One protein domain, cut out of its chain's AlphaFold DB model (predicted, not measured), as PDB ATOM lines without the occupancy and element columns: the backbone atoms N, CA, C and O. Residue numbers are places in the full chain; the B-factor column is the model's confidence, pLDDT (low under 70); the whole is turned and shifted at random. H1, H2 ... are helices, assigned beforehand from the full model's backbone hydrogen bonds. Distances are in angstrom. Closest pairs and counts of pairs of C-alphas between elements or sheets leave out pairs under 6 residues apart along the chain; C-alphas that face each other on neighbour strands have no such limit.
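Overview. This is residues 125 to 200 of the 207 residues of the protein "Helicase associated domain protein" of Streptomyces sp. ADI95-17 (UniProt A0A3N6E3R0). Two helices, H1 and H2, stand near each other in a small body wound round with loops, and a third helix, H3, sticks out free at the end of a drawn-out link. Before H1, residues 125 to 144 loop about the end where H1 begins, and after H2 residues 172 to 176 fold back toward the end where H1 finishes. The printed part has 76 residues with three named helices in the order H1, H2, H3 and no named strand; the class is all helix, though under half of the residues, 35 of 76, are in named elements. The whole is loose, with a radius of gyration of the C-alphas of 16.1 A, and elongated, spanning 47 by 27 by 19 A, with H3 and its link making much of the length.

Along the chain. The printed part begins at Val 125, C-alpha at (17.663, 24.030, 35.687), and residues 125 to 144 hold no named element. Within them residues 139 to 140 pair with residues 143 to 144, antiparallel, in stretches too short to be named. H1, residues 145 to 154, runs 14.3 A from its first to its last C-alpha and begins with C-alpha 145 at (27.269, 19.734, 31.524). H2, residues 161 to 171, runs 15.1 A. H3, residues 187 to 200, is the longest helix, 19.9 A from first to last C-alpha, and ends with C-alpha 200 at (39.928, 15.058, 1.817).

Arrangement. H1 and H2 are near each other: 7 pairs of their C-alphas lie within 10 A, and no pair lies within 8 A. A short link of 6 residues joins them. H3 touches no helix. H1 and H3 are apart, and H2 and H3 are apart. Residues 183 to 200, of which 187 to 200 belong to H3, stand free. In H1, H2 and H3 every pair of backbone O of residue i and N of residue i+4 is within hydrogen-bond range.

Size, cuts and confidence. The C-alphas of Ala 162 and Arg 199, the two farthest apart in the domain, are 49.0 A apart. Without the stretch that stands free, the body has 58 residues, spans 27 by 25 by 18 A and has a radius of gyration of 11.6 A. The printed part has no cut. The link from H2 to H3 is long, with 15 residues, 172 to 186. The mean pLDDT of the printed part is 90.5. Residues 182 to 185, within that long link, are under 70. H1 and H2 each have a mean pLDDT of 97, and H3 has 83.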
ATOM      1  N   VAL A 125      19.092  24.376  35.716       96.81
ATOM      2  CA  VAL A 125      17.663  24.030  35.687       96.81
ATOM      3  C   VAL A 125      16.838  24.964  36.577       96.81
ATOM      4  O   VAL A 125      15.788  25.448  36.166       96.81
ATOM      5  N   GLN A 126      17.327  25.295  37.775       95.25
ATOM      6  CA  GLN A 126      16.659  26.241  38.681       95.25
ATOM      7  C   GLN A 126      16.569  27.659  38.105       95.25
ATOM      8  O   GLN A 126      15.622  28.379  38.412       95.25
ATOM      9  N   ALA A 127      17.516  28.051  37.251       95.88
ATOM     10  CA  ALA A 127      17.484  29.314  36.520       95.88
ATOM     11  C   ALA A 127      16.553  29.290  35.287       95.88
ATOM     12  O   ALA A 127      16.499  30.274  34.551       95.88
ATOM     13  N   GLY A 128      15.820  28.194  35.058       96.81
ATOM     14  CA  GLY A 128      14.877  28.033  33.946       96.81
ATOM     15  C   GLY A 128      15.463  27.358  32.703       96.81
ATOM     16  O   GLY A 128      14.785  27.290  31.681       96.81
ATOM     17  N   GLY A 129      16.702  26.867  32.771       96.62
ATOM     18  CA  GLY A 129      17.297  26.060  31.710       96.62
ATOM     19  C   GLY A 129      16.693  24.655  31.625       96.62
ATOM     20  O   GLY A 129      16.190  24.115  32.612       96.62
ATOM     21  N   SER A 130      16.749  24.041  30.446       96.38
ATOM     22  CA  SER A 130      16.420  22.622  30.276       96.38
ATOM     23  C   SER A 130      17.595  21.737  30.693       96.38
ATOM     24  O   SER A 130      18.738  22.184  30.767       96.38
ATOM     25  N   LEU A 131      17.335  20.458  30.961       96.69
ATOM     26  CA  LEU A 131      18.411  19.501  31.201       96.69
ATOM     27  C   LEU A 131      19.292  19.392  29.935       96.69
ATOM     28  O   LEU A 131      18.739  19.165  28.863       96.69
ATOM     29  N   PRO A 132      20.625  19.570  30.020       95.38
ATOM     30  CA  PRO A 132      21.498  19.444  28.852       95.38
ATOM     31  C   PRO A 132      21.584  17.985  28.391       95.38
ATOM     32  O   PRO A 132      21.840  17.103  29.215       95.38
ATOM     33  N   GLU A 133      21.407  17.730  27.095       89.81
ATOM     34  CA  GLU A 133      21.312  16.367  26.545       89.81
ATOM     35  C   GLU A 133      22.524  15.981  25.686       89.81
ATOM     36  O   GLU A 133      22.841  14.794  25.567       89.81
ATOM     37  N   ALA A 134      23.243  16.965  25.139       90.00
ATOM     38  CA  ALA A 134      24.394  16.763  24.273       90.00
ATOM     39  C   ALA A 134      25.622  17.584  24.696       90.00
ATOM     40  O   ALA A 134      25.554  18.638  25.329       90.00
ATOM     41  N   ALA A 135      26.800  17.070  24.339       93.00
ATOM     42  CA  ALA A 135      28.065  17.735  24.623       93.00
ATOM     43  C   ALA A 135      28.125  19.120  23.959       93.00
ATOM     44  O   ALA A 135      27.910  19.245  22.754       93.00
ATOM     45  N   GLY A 136      28.488  20.136  24.739       92.88
ATOM     46  CA  GLY A 136      28.582  21.522  24.283       92.88
ATOM     47  C   GLY A 136      27.289  22.332  24.396       92.88
ATOM     48  O   GLY A 136      27.366  23.549  24.239       92.88
ATOM     49  N   ASP A 137      26.150  21.713  24.734       92.62
ATOM     50  CA  ASP A 137      24.875  22.422  24.930       92.62
ATOM     51  C   ASP A 137      25.002  23.518  25.989       92.62
ATOM     52  O   ASP A 137      24.567  24.656  25.809       92.62
ATOM     53  N   VAL A 138      25.613  23.159  27.119       97.19
ATOM     54  CA  VAL A 138      25.774  24.039  28.271       97.19
ATOM     55  C   VAL A 138      27.156  23.830  28.867       97.19
ATOM     56  O   VAL A 138      27.465  22.764  29.405       97.19
ATOM     57  N   VAL A 139      27.979  24.877  28.802       97.38
ATOM     58  CA  VAL A 139      29.305  24.919  29.428       97.38
ATOM     59  C   VAL A 139      29.306  25.982  30.514       97.38
ATOM     60  O   VAL A 139      29.136  27.168  30.236       97.38
ATOM     61  N   VAL A 140      29.510  25.568  31.764       95.69
ATOM     62  CA  VAL A 140      29.494  26.472  32.921       95.69
ATOM     63  C   VAL A 140      30.742  26.250  33.755       95.69
ATOM     64  O   VAL A 140      31.057  25.133  34.150       95.69
ATOM     65  N   GLN A 141      31.466  27.338  34.030       93.31
ATOM     66  CA  GLN A 141      32.730  27.312  34.774       93.31
ATOM     67  C   GLN A 141      33.735  26.256  34.255       93.31
ATOM     68  O   GLN A 141      34.408  25.593  35.048       93.31
ATOM     69  N   GLY A 142      33.809  26.092  32.929       93.75
ATOM     70  CA  GLY A 142      34.705  25.145  32.255       93.75
ATOM     71  C   GLY A 142      34.202  23.699  32.183       93.75
ATOM     72  O   GLY A 142      34.853  22.886  31.535       93.75
ATOM     73  N   GLU A 143      33.058  23.382  32.794       96.31
ATOM     74  CA  GLU A 143      32.462  22.043  32.765       96.31
ATOM     75  C   GLU A 143      31.417  21.943  31.650       96.31
ATOM     76  O   GLU A 143      30.486  22.747  31.594       96.31
ATOM     77  N   ASP A 144      31.553  20.938  30.784       98.06
ATOM     78  CA  ASP A 144      30.554  20.580  29.768       98.06
ATOM     79  C   ASP A 144      29.465  19.717  30.419       98.06
ATOM     80  O   ASP A 144      29.654  18.521  30.673       98.06
ATOM     81  N   LEU A 145      28.335  20.350  30.740       98.12
ATOM     82  CA  LEU A 145      27.269  19.734  31.524       98.12
ATOM     83  C   LEU A 145      26.514  18.672  30.732       98.12
ATOM     84  O   LEU A 145      26.167  17.643  31.303       98.12
ATOM     85  N   GLY A 146      26.311  18.878  29.429       97.31
ATOM     86  CA  GLY A 146      25.671  17.878  28.577       97.31
ATOM     87  C   GLY A 146      26.531  16.631  28.450       97.31
ATOM     88  O   GLY A 146      26.064  15.530  28.729       97.31
ATOM     89  N   ARG A 147      27.842  16.792  28.209       97.19
ATOM     90  CA  ARG A 147      28.777  15.655  28.251       97.19
ATOM     91  C   ARG A 147      28.744  14.934  29.598       97.19
ATOM     92  O   ARG A 147      28.787  13.704  29.628       97.19
ATOM     93  N   TRP A 148      28.695  15.675  30.705       98.06
ATOM     94  CA  TRP A 148      28.641  15.077  32.036       98.06
ATOM     95  C   TRP A 148      27.341  14.296  32.270       98.06
ATOM     96  O   TRP A 148      27.416  13.165  32.753       98.06
ATOM     97  N   VAL A 149      26.184  14.852  31.889       97.81
ATOM     98  CA  VAL A 149      24.869  14.192  31.975       97.81
ATOM     99  C   VAL A 149      24.871  12.897  31.169       97.81
ATOM    100  O   VAL A 149      24.567  11.832  31.710       97.81
ATOM    101  N   THR A 150      25.302  12.957  29.909       95.44
ATOM    102  CA  THR A 150      25.438  11.791  29.033       95.44
ATOM    103  C   THR A 150      26.329  10.712  29.664       95.44
ATOM    104  O   THR A 150      25.976   9.531  29.680       95.44
ATOM    105  N   ALA A 151      27.463  11.105  30.257       95.50
ATOM    106  CA  ALA A 151      28.355  10.175  30.944       95.50
ATOM    107  C   ALA A 151      27.698   9.507  32.164       95.50
ATOM    108  O   ALA A 151      27.954   8.328  32.403       95.50
ATOM    109  N   GLN A 152      26.828  10.211  32.904       97.06
ATOM    110  CA  GLN A 152      26.092   9.607  34.022       97.06
ATOM    111  C   GLN A 152      25.108   8.542  33.538       97.06
ATOM    112  O   GLN A 152      25.049   7.461  34.120       97.06
ATOM    113  N   ARG A 153      24.371   8.814  32.451       96.44
ATOM    114  CA  ARG A 153      23.401   7.865  31.879       96.44
ATOM    115  C   ARG A 153      24.081   6.595  31.363       96.44
ATOM    116  O   ARG A 153      23.615   5.492  31.640       96.44
ATOM    117  N   TYR A 154      25.209   6.723  30.660       94.25
ATOM    118  CA  TYR A 154      25.951   5.561  30.144       94.25
ATOM    119  C   TYR A 154      26.757   4.816  31.213       94.25
ATOM    120  O   TYR A 154      26.975   3.612  31.095       94.25
ATOM    121  N   GLY A 155      27.212   5.524  32.246       94.75
ATOM    122  CA  GLY A 155      27.968   4.973  33.368       94.75
ATOM    123  C   GLY A 155      27.108   4.564  34.563       94.75
ATOM    124  O   GLY A 155      27.664   4.392  35.643       94.75
ATOM    125  N   TRP A 156      25.787   4.435  34.399       96.88
ATOM    126  CA  TRP A 156      24.829   4.354  35.509       96.88
ATOM    127  C   TRP A 156      25.159   3.274  36.546       96.88
ATOM    128  O   TRP A 156      25.169   3.545  37.745       96.88
ATOM    129  N   GLU A 157      25.525   2.074  36.092       95.44
ATOM    130  CA  GLU A 157      25.868   0.935  36.961       95.44
ATOM    131  C   GLU A 157      27.159   1.132  37.772       95.44
ATOM    132  O   GLU A 157      27.408   0.405  38.727       95.44
ATOM    133  N   GLN A 158      27.990   2.113  37.407       94.88
ATOM    134  CA  GLN A 158      29.206   2.465  38.151       94.88
ATOM    135  C   GLN A 158      28.956   3.531  39.222       94.88
ATOM    136  O   GLN A 158      29.852   3.847  40.006       94.88
ATOM    137  N   LEU A 159      27.758   4.116  39.245       96.75
ATOM    138  CA  LEU A 159      27.372   5.093  40.248       96.75
ATOM    139  C   LEU A 159      27.024   4.398  41.560       96.75
ATOM    140  O   LEU A 159      26.423   3.325  41.588       96.75
ATOM    141  N   LEU A 160      27.338   5.058  42.673       96.75
ATOM    142  CA  LEU A 160      26.851   4.617  43.974       96.75
ATOM    143  C   LEU A 160      25.312   4.680  44.003       96.75
ATOM    144  O   LEU A 160      24.741   5.606  43.422       96.75
ATOM    145  N   PRO A 161      24.622   3.808  44.764       97.31
ATOM    146  CA  PRO A 161      23.160   3.855  44.879       97.31
ATOM    147  C   PRO A 161      22.623   5.237  45.278       97.31
ATOM    148  O   PRO A 161      21.619   5.705  44.749       97.31
ATOM    149  N   ALA A 162      23.340   5.942  46.159       96.12
ATOM    150  CA  ALA A 162      23.001   7.310  46.542       96.12
ATOM    151  C   ALA A 162      23.120   8.303  45.371       96.12
ATOM    152  O   ALA A 162      22.296   9.203  45.254       96.12
ATOM    153  N   GLN A 163      24.112   8.140  44.490       97.44
ATOM    154  CA  GLN A 163      24.270   8.988  43.305       97.44
ATOM    155  C   GLN A 163      23.146   8.727  42.299       97.44
ATOM    156  O   GLN A 163      22.542   9.687  41.832       97.44
ATOM    157  N   GLN A 164      22.809   7.460  42.027       98.00
ATOM    158  CA  GLN A 164      21.667   7.105  41.171       98.00
ATOM    159  C   GLN A 164      20.364   7.709  41.705       98.00
ATOM    160  O   GLN A 164      19.623   8.350  40.960       98.00
ATOM    161  N   TRP A 165      20.118   7.571  43.012       97.56
ATOM    162  CA  TRP A 165      18.944   8.152  43.658       97.56
ATOM    163  C   TRP A 165      18.915   9.679  43.527       97.56
ATOM    164  O   TRP A 165      17.885  10.235  43.156       97.56
ATOM    165  N   ILE A 166      20.037  10.370  43.767       96.75
ATOM    166  CA  ILE A 166      20.119  11.830  43.616       96.75
ATOM    167  C   ILE A 166      19.833  12.251  42.173       96.75
ATOM    168  O   ILE A 166      19.056  13.180  41.960       96.75
ATOM    169  N   LEU A 167      20.443  11.595  41.184       97.88
ATOM    170  CA  LEU A 167      20.256  11.935  39.772       97.88
ATOM    171  C   LEU A 167      18.808  11.704  39.328       97.88
ATOM    172  O   LEU A 167      18.212  12.594  38.723       97.88
ATOM    173  N   GLY A 168      18.219  10.564  39.689       97.50
ATOM    174  CA  GLY A 168      16.821  10.268  39.375       97.50
ATOM    175  C   GLY A 168      15.851  11.216  40.071       97.50
ATOM    176  O   GLY A 168      14.954  11.759  39.436       97.50
ATOM    177  N   ASN A 169      16.059  11.485  41.360       96.88
ATOM    178  CA  ASN A 169      15.127  12.285  42.150       96.88
ATOM    179  C   ASN A 169      15.249  13.796  41.900       96.88
ATOM    180  O   ASN A 169      14.256  14.509  41.979       96.88
ATOM    181  N   THR A 170      16.458  14.306  41.643       94.62
ATOM    182  CA  THR A 170      16.678  15.758  41.504       94.62
ATOM    183  C   THR A 170      16.742  16.236  40.061       94.62
ATOM    184  O   THR A 170      16.434  17.398  39.817       94.62
ATOM    185  N   LEU A 171      17.131  15.370  39.118       95.81
ATOM    186  CA  LEU A 171      17.285  15.720  37.701       95.81
ATOM    187  C   LEU A 171      16.399  14.886  36.766       95.81
ATOM    188  O   LEU A 171      16.402  15.140  35.567       95.81
ATOM    189  N   GLY A 172      15.667  13.887  37.274       96.19
ATOM    190  CA  GLY A 172      14.871  12.987  36.432       96.19
ATOM    191  C   GLY A 172      15.715  12.066  35.544       96.19
ATOM    192  O   GLY A 172      15.208  11.532  34.564       96.19
ATOM    193  N   LEU A 173      17.004  11.896  35.855       95.94
ATOM    194  CA  LEU A 173      17.913  11.083  35.052       95.94
ATOM    195  C   LEU A 173      17.732   9.588  35.308       95.94
ATOM    196  O   LEU A 173      17.491   9.154  36.432       95.94
ATOM    197  N   GLN A 174      17.922   8.802  34.254       94.94
ATOM    198  CA  GLN A 174      17.866   7.343  34.280       94.94
ATOM    199  C   GLN A 174      19.039   6.758  33.489       94.94
ATOM    200  O   GLN A 174      19.698   7.466  32.715       94.94
ATOM    201  N   ALA A 175      19.296   5.464  33.690       95.19
ATOM    202  CA  ALA A 175      20.240   4.720  32.868       95.19
ATOM    203  C   ALA A 175      19.895   4.884  31.380       95.19
ATOM    204  O   ALA A 175      18.726   4.978  31.015       95.19
ATOM    205  N   ALA A 176      20.916   4.939  30.529       90.81
ATOM    206  CA  ALA A 176      20.693   4.900  29.091       90.81
ATOM    207  C   ALA A 176      20.213   3.507  28.665       90.81
ATOM    208  O   ALA A 176      20.845   2.497  29.027       90.81
ATOM    209  N   GLU A 177      19.159   3.494  27.855       86.00
ATOM    210  CA  GLU A 177      18.640   2.308  27.185       86.00
ATOM    211  C   GLU A 177      19.675   1.754  26.195       86.00
ATOM    212  O   GLU A 177      20.668   2.405  25.844       86.00
ATOM    213  N   GLU A 178      19.510   0.496  25.786       76.56
ATOM    214  CA  GLU A 178      20.508  -0.196  24.962       76.56
ATOM    215  C   GLU A 178      20.693   0.449  23.577       76.56
ATOM    216  O   GLU A 178      21.813   0.494  23.065       76.56
ATOM    217  N   ASP A 179      19.626   1.006  23.007       77.81
ATOM    218  CA  ASP A 179      19.598   1.691  21.712       77.81
ATOM    219  C   ASP A 179      20.176   3.116  21.755       77.81
ATOM    220  O   ASP A 179      20.680   3.612  20.747       77.81
ATOM    221  N   GLU A 180      20.177   3.756  22.925       76.44
ATOM    222  CA  GLU A 180      20.799   5.066  23.139       76.44
ATOM    223  C   GLU A 180      22.323   4.980  23.285       76.44
ATOM    224  O   GLU A 180      23.020   5.995  23.192       76.44
ATOM    225  N   ARG A 181      22.873   3.793  23.571       71.94
ATOM    226  CA  ARG A 181      24.313   3.625  23.802       71.94
ATOM    227  C   ARG A 181      25.080   3.788  22.492       71.94
ATOM    228  O   ARG A 181      24.792   3.088  21.522       71.94
ATOM    229  N   PRO A 182      26.116   4.650  22.445       67.88
ATOM    230  CA  PRO A 182      26.914   4.797  21.243       67.88
ATOM    231  C   PRO A 182      27.534   3.447  20.900       67.88
ATOM    232  O   PRO A 182      28.241   2.841  21.713       67.88
ATOM    233  N   VAL A 183      27.275   2.984  19.678       67.25
ATOM    234  CA  VAL A 183      27.889   1.768  19.148       67.25
ATOM    235  C   VAL A 183      29.398   1.910  19.310       67.25
ATOM    236  O   VAL A 183      29.987   2.897  18.856       67.25
ATOM    237  N   LYS A 184      30.043   0.935  19.967       60.44
ATOM    238  CA  LYS A 184      31.507   0.885  20.048       60.44
ATOM    239  C   LYS A 184      32.057   0.875  18.623       60.44
ATOM    240  O   LYS A 184      32.074  -0.163  17.969       60.44
ATOM    241  N   GLN A 185      32.515   2.030  18.146       65.75
ATOM    242  CA  GLN A 185      33.216   2.103  16.873       65.75
ATOM    243  C   GLN A 185      34.501   1.296  17.006       65.75
ATOM    244  O   GLN A 185      35.335   1.574  17.876       65.75
ATOM    245  N   THR A 186      34.638   0.282  16.158       75.62
ATOM    246  CA  THR A 186      35.862  -0.506  16.071       75.62
ATOM    247  C   THR A 186      37.024   0.406  15.682       75.62
ATOM    248  O   THR A 186      36.835   1.482  15.099       75.62
ATOM    249  N   GLN A 187      38.247  -0.010  16.017       71.38
ATOM    250  CA  GLN A 187      39.441   0.713  15.573       71.38
ATOM    251  C   GLN A 187      39.473   0.846  14.045       71.38
ATOM    252  O   GLN A 187      39.864   1.893  13.544       71.38
ATOM    253  N   ASP A 188      38.951  -0.147  13.323       77.31
ATOM    254  CA  ASP A 188      38.844  -0.126  11.865       77.31
ATOM    255  C   ASP A 188      37.906   0.977  11.359       77.31
ATOM    256  O   ASP A 188      38.253   1.697  10.424       77.31
ATOM    257  N   THR A 189      36.752   1.185  12.004       81.38
ATOM    258  CA  THR A 189      35.824   2.271  11.645       81.38
ATOM    259  C   THR A 189      36.444   3.645  11.905       81.38
ATOM    260  O   THR A 189      36.323   4.548  11.075       81.38
ATOM    261  N   LYS A 190      37.164   3.802  13.023       79.00
ATOM    262  CA  LYS A 190      37.893   5.043  13.338       79.00
ATOM    263  C   LYS A 190      39.038   5.292  12.357       79.00
ATOM    264  O   LYS A 190      39.211   6.415  11.890       79.00
ATOM    265  N   TRP A 191      39.794   4.250  12.014       78.69
ATOM    266  CA  TRP A 191      40.864   4.309  11.024       78.69
ATOM    267  C   TRP A 191      40.332   4.698   9.644       78.69
ATOM    268  O   TRP A 191      40.880   5.598   9.012       78.69
ATOM    269  N   ALA A 192      39.229   4.091   9.199       85.75
ATOM    270  CA  ALA A 192      38.594   4.411   7.926       85.75
ATOM    271  C   ALA A 192      38.116   5.872   7.865       85.75
ATOM    272  O   ALA A 192      38.360   6.554   6.868       85.75
ATOM    273  N   ALA A 193      37.497   6.374   8.940       84.00
ATOM    274  CA  ALA A 193      37.074   7.770   9.039       84.00
ATOM    275  C   ALA A 193      38.269   8.741   9.008       84.00
ATOM    276  O   ALA A 193      38.258   9.711   8.247       84.00
ATOM    277  N   ASN A 194      39.335   8.448   9.761       85.50
ATOM    278  CA  ASN A 194      40.561   9.251   9.767       85.50
ATOM    279  C   ASN A 194      41.264   9.246   8.401       85.50
ATOM    280  O   ASN A 194      41.704  10.292   7.930       85.50
ATOM    281  N   LEU A 195      41.328   8.092   7.730       89.12
ATOM    282  CA  LEU A 195      41.903   7.967   6.390       89.12
ATOM    283  C   LEU A 195      41.085   8.744   5.349       89.12
ATOM    284  O   LEU A 195      41.657   9.368   4.456       89.12
ATOM    285  N   ALA A 196      39.753   8.740   5.458       88.50
ATOM    286  CA  ALA A 196      38.880   9.535   4.599       88.50
ATOM    287  C   ALA A 196      39.085  11.045   4.813       88.50
ATOM    288  O   ALA A 196      39.226  11.782   3.837       88.50
ATOM    289  N   ALA A 197      39.181  11.494   6.068       84.31
ATOM    290  CA  ALA A 197      39.476  12.887   6.400       84.31
ATOM    291  C   ALA A 197      40.864  13.319   5.890       84.31
ATOM    292  O   ALA A 197      40.995  14.386   5.290       84.31
ATOM    293  N   ALA A 198      41.884  12.466   6.042       85.12
ATOM    294  CA  ALA A 198      43.228  12.714   5.520       85.12
ATOM    295  C   ALA A 198      43.242  12.821   3.985       85.12
ATOM    296  O   ALA A 198      43.871  13.724   3.437       85.12
ATOM    297  N   ARG A 199      42.488  11.966   3.276       89.81
ATOM    298  CA  ARG A 199      42.325  12.056   1.812       89.81
ATOM    299  C   ARG A 199      41.648  13.355   1.382       89.81
ATOM    300  O   ARG A 199      42.082  13.965   0.412       89.81
ATOM    301  N   GLN A 200      40.606  13.787   2.092       87.38
ATOM    302  CA  GLN A 200      39.928  15.058   1.817       87.38
ATOM    303  C   GLN A 200      40.834  16.265   2.087       87.38
ATOM    304  O   GLN A 200      40.786  17.240   1.345       87.38
TER     305      GLN A 200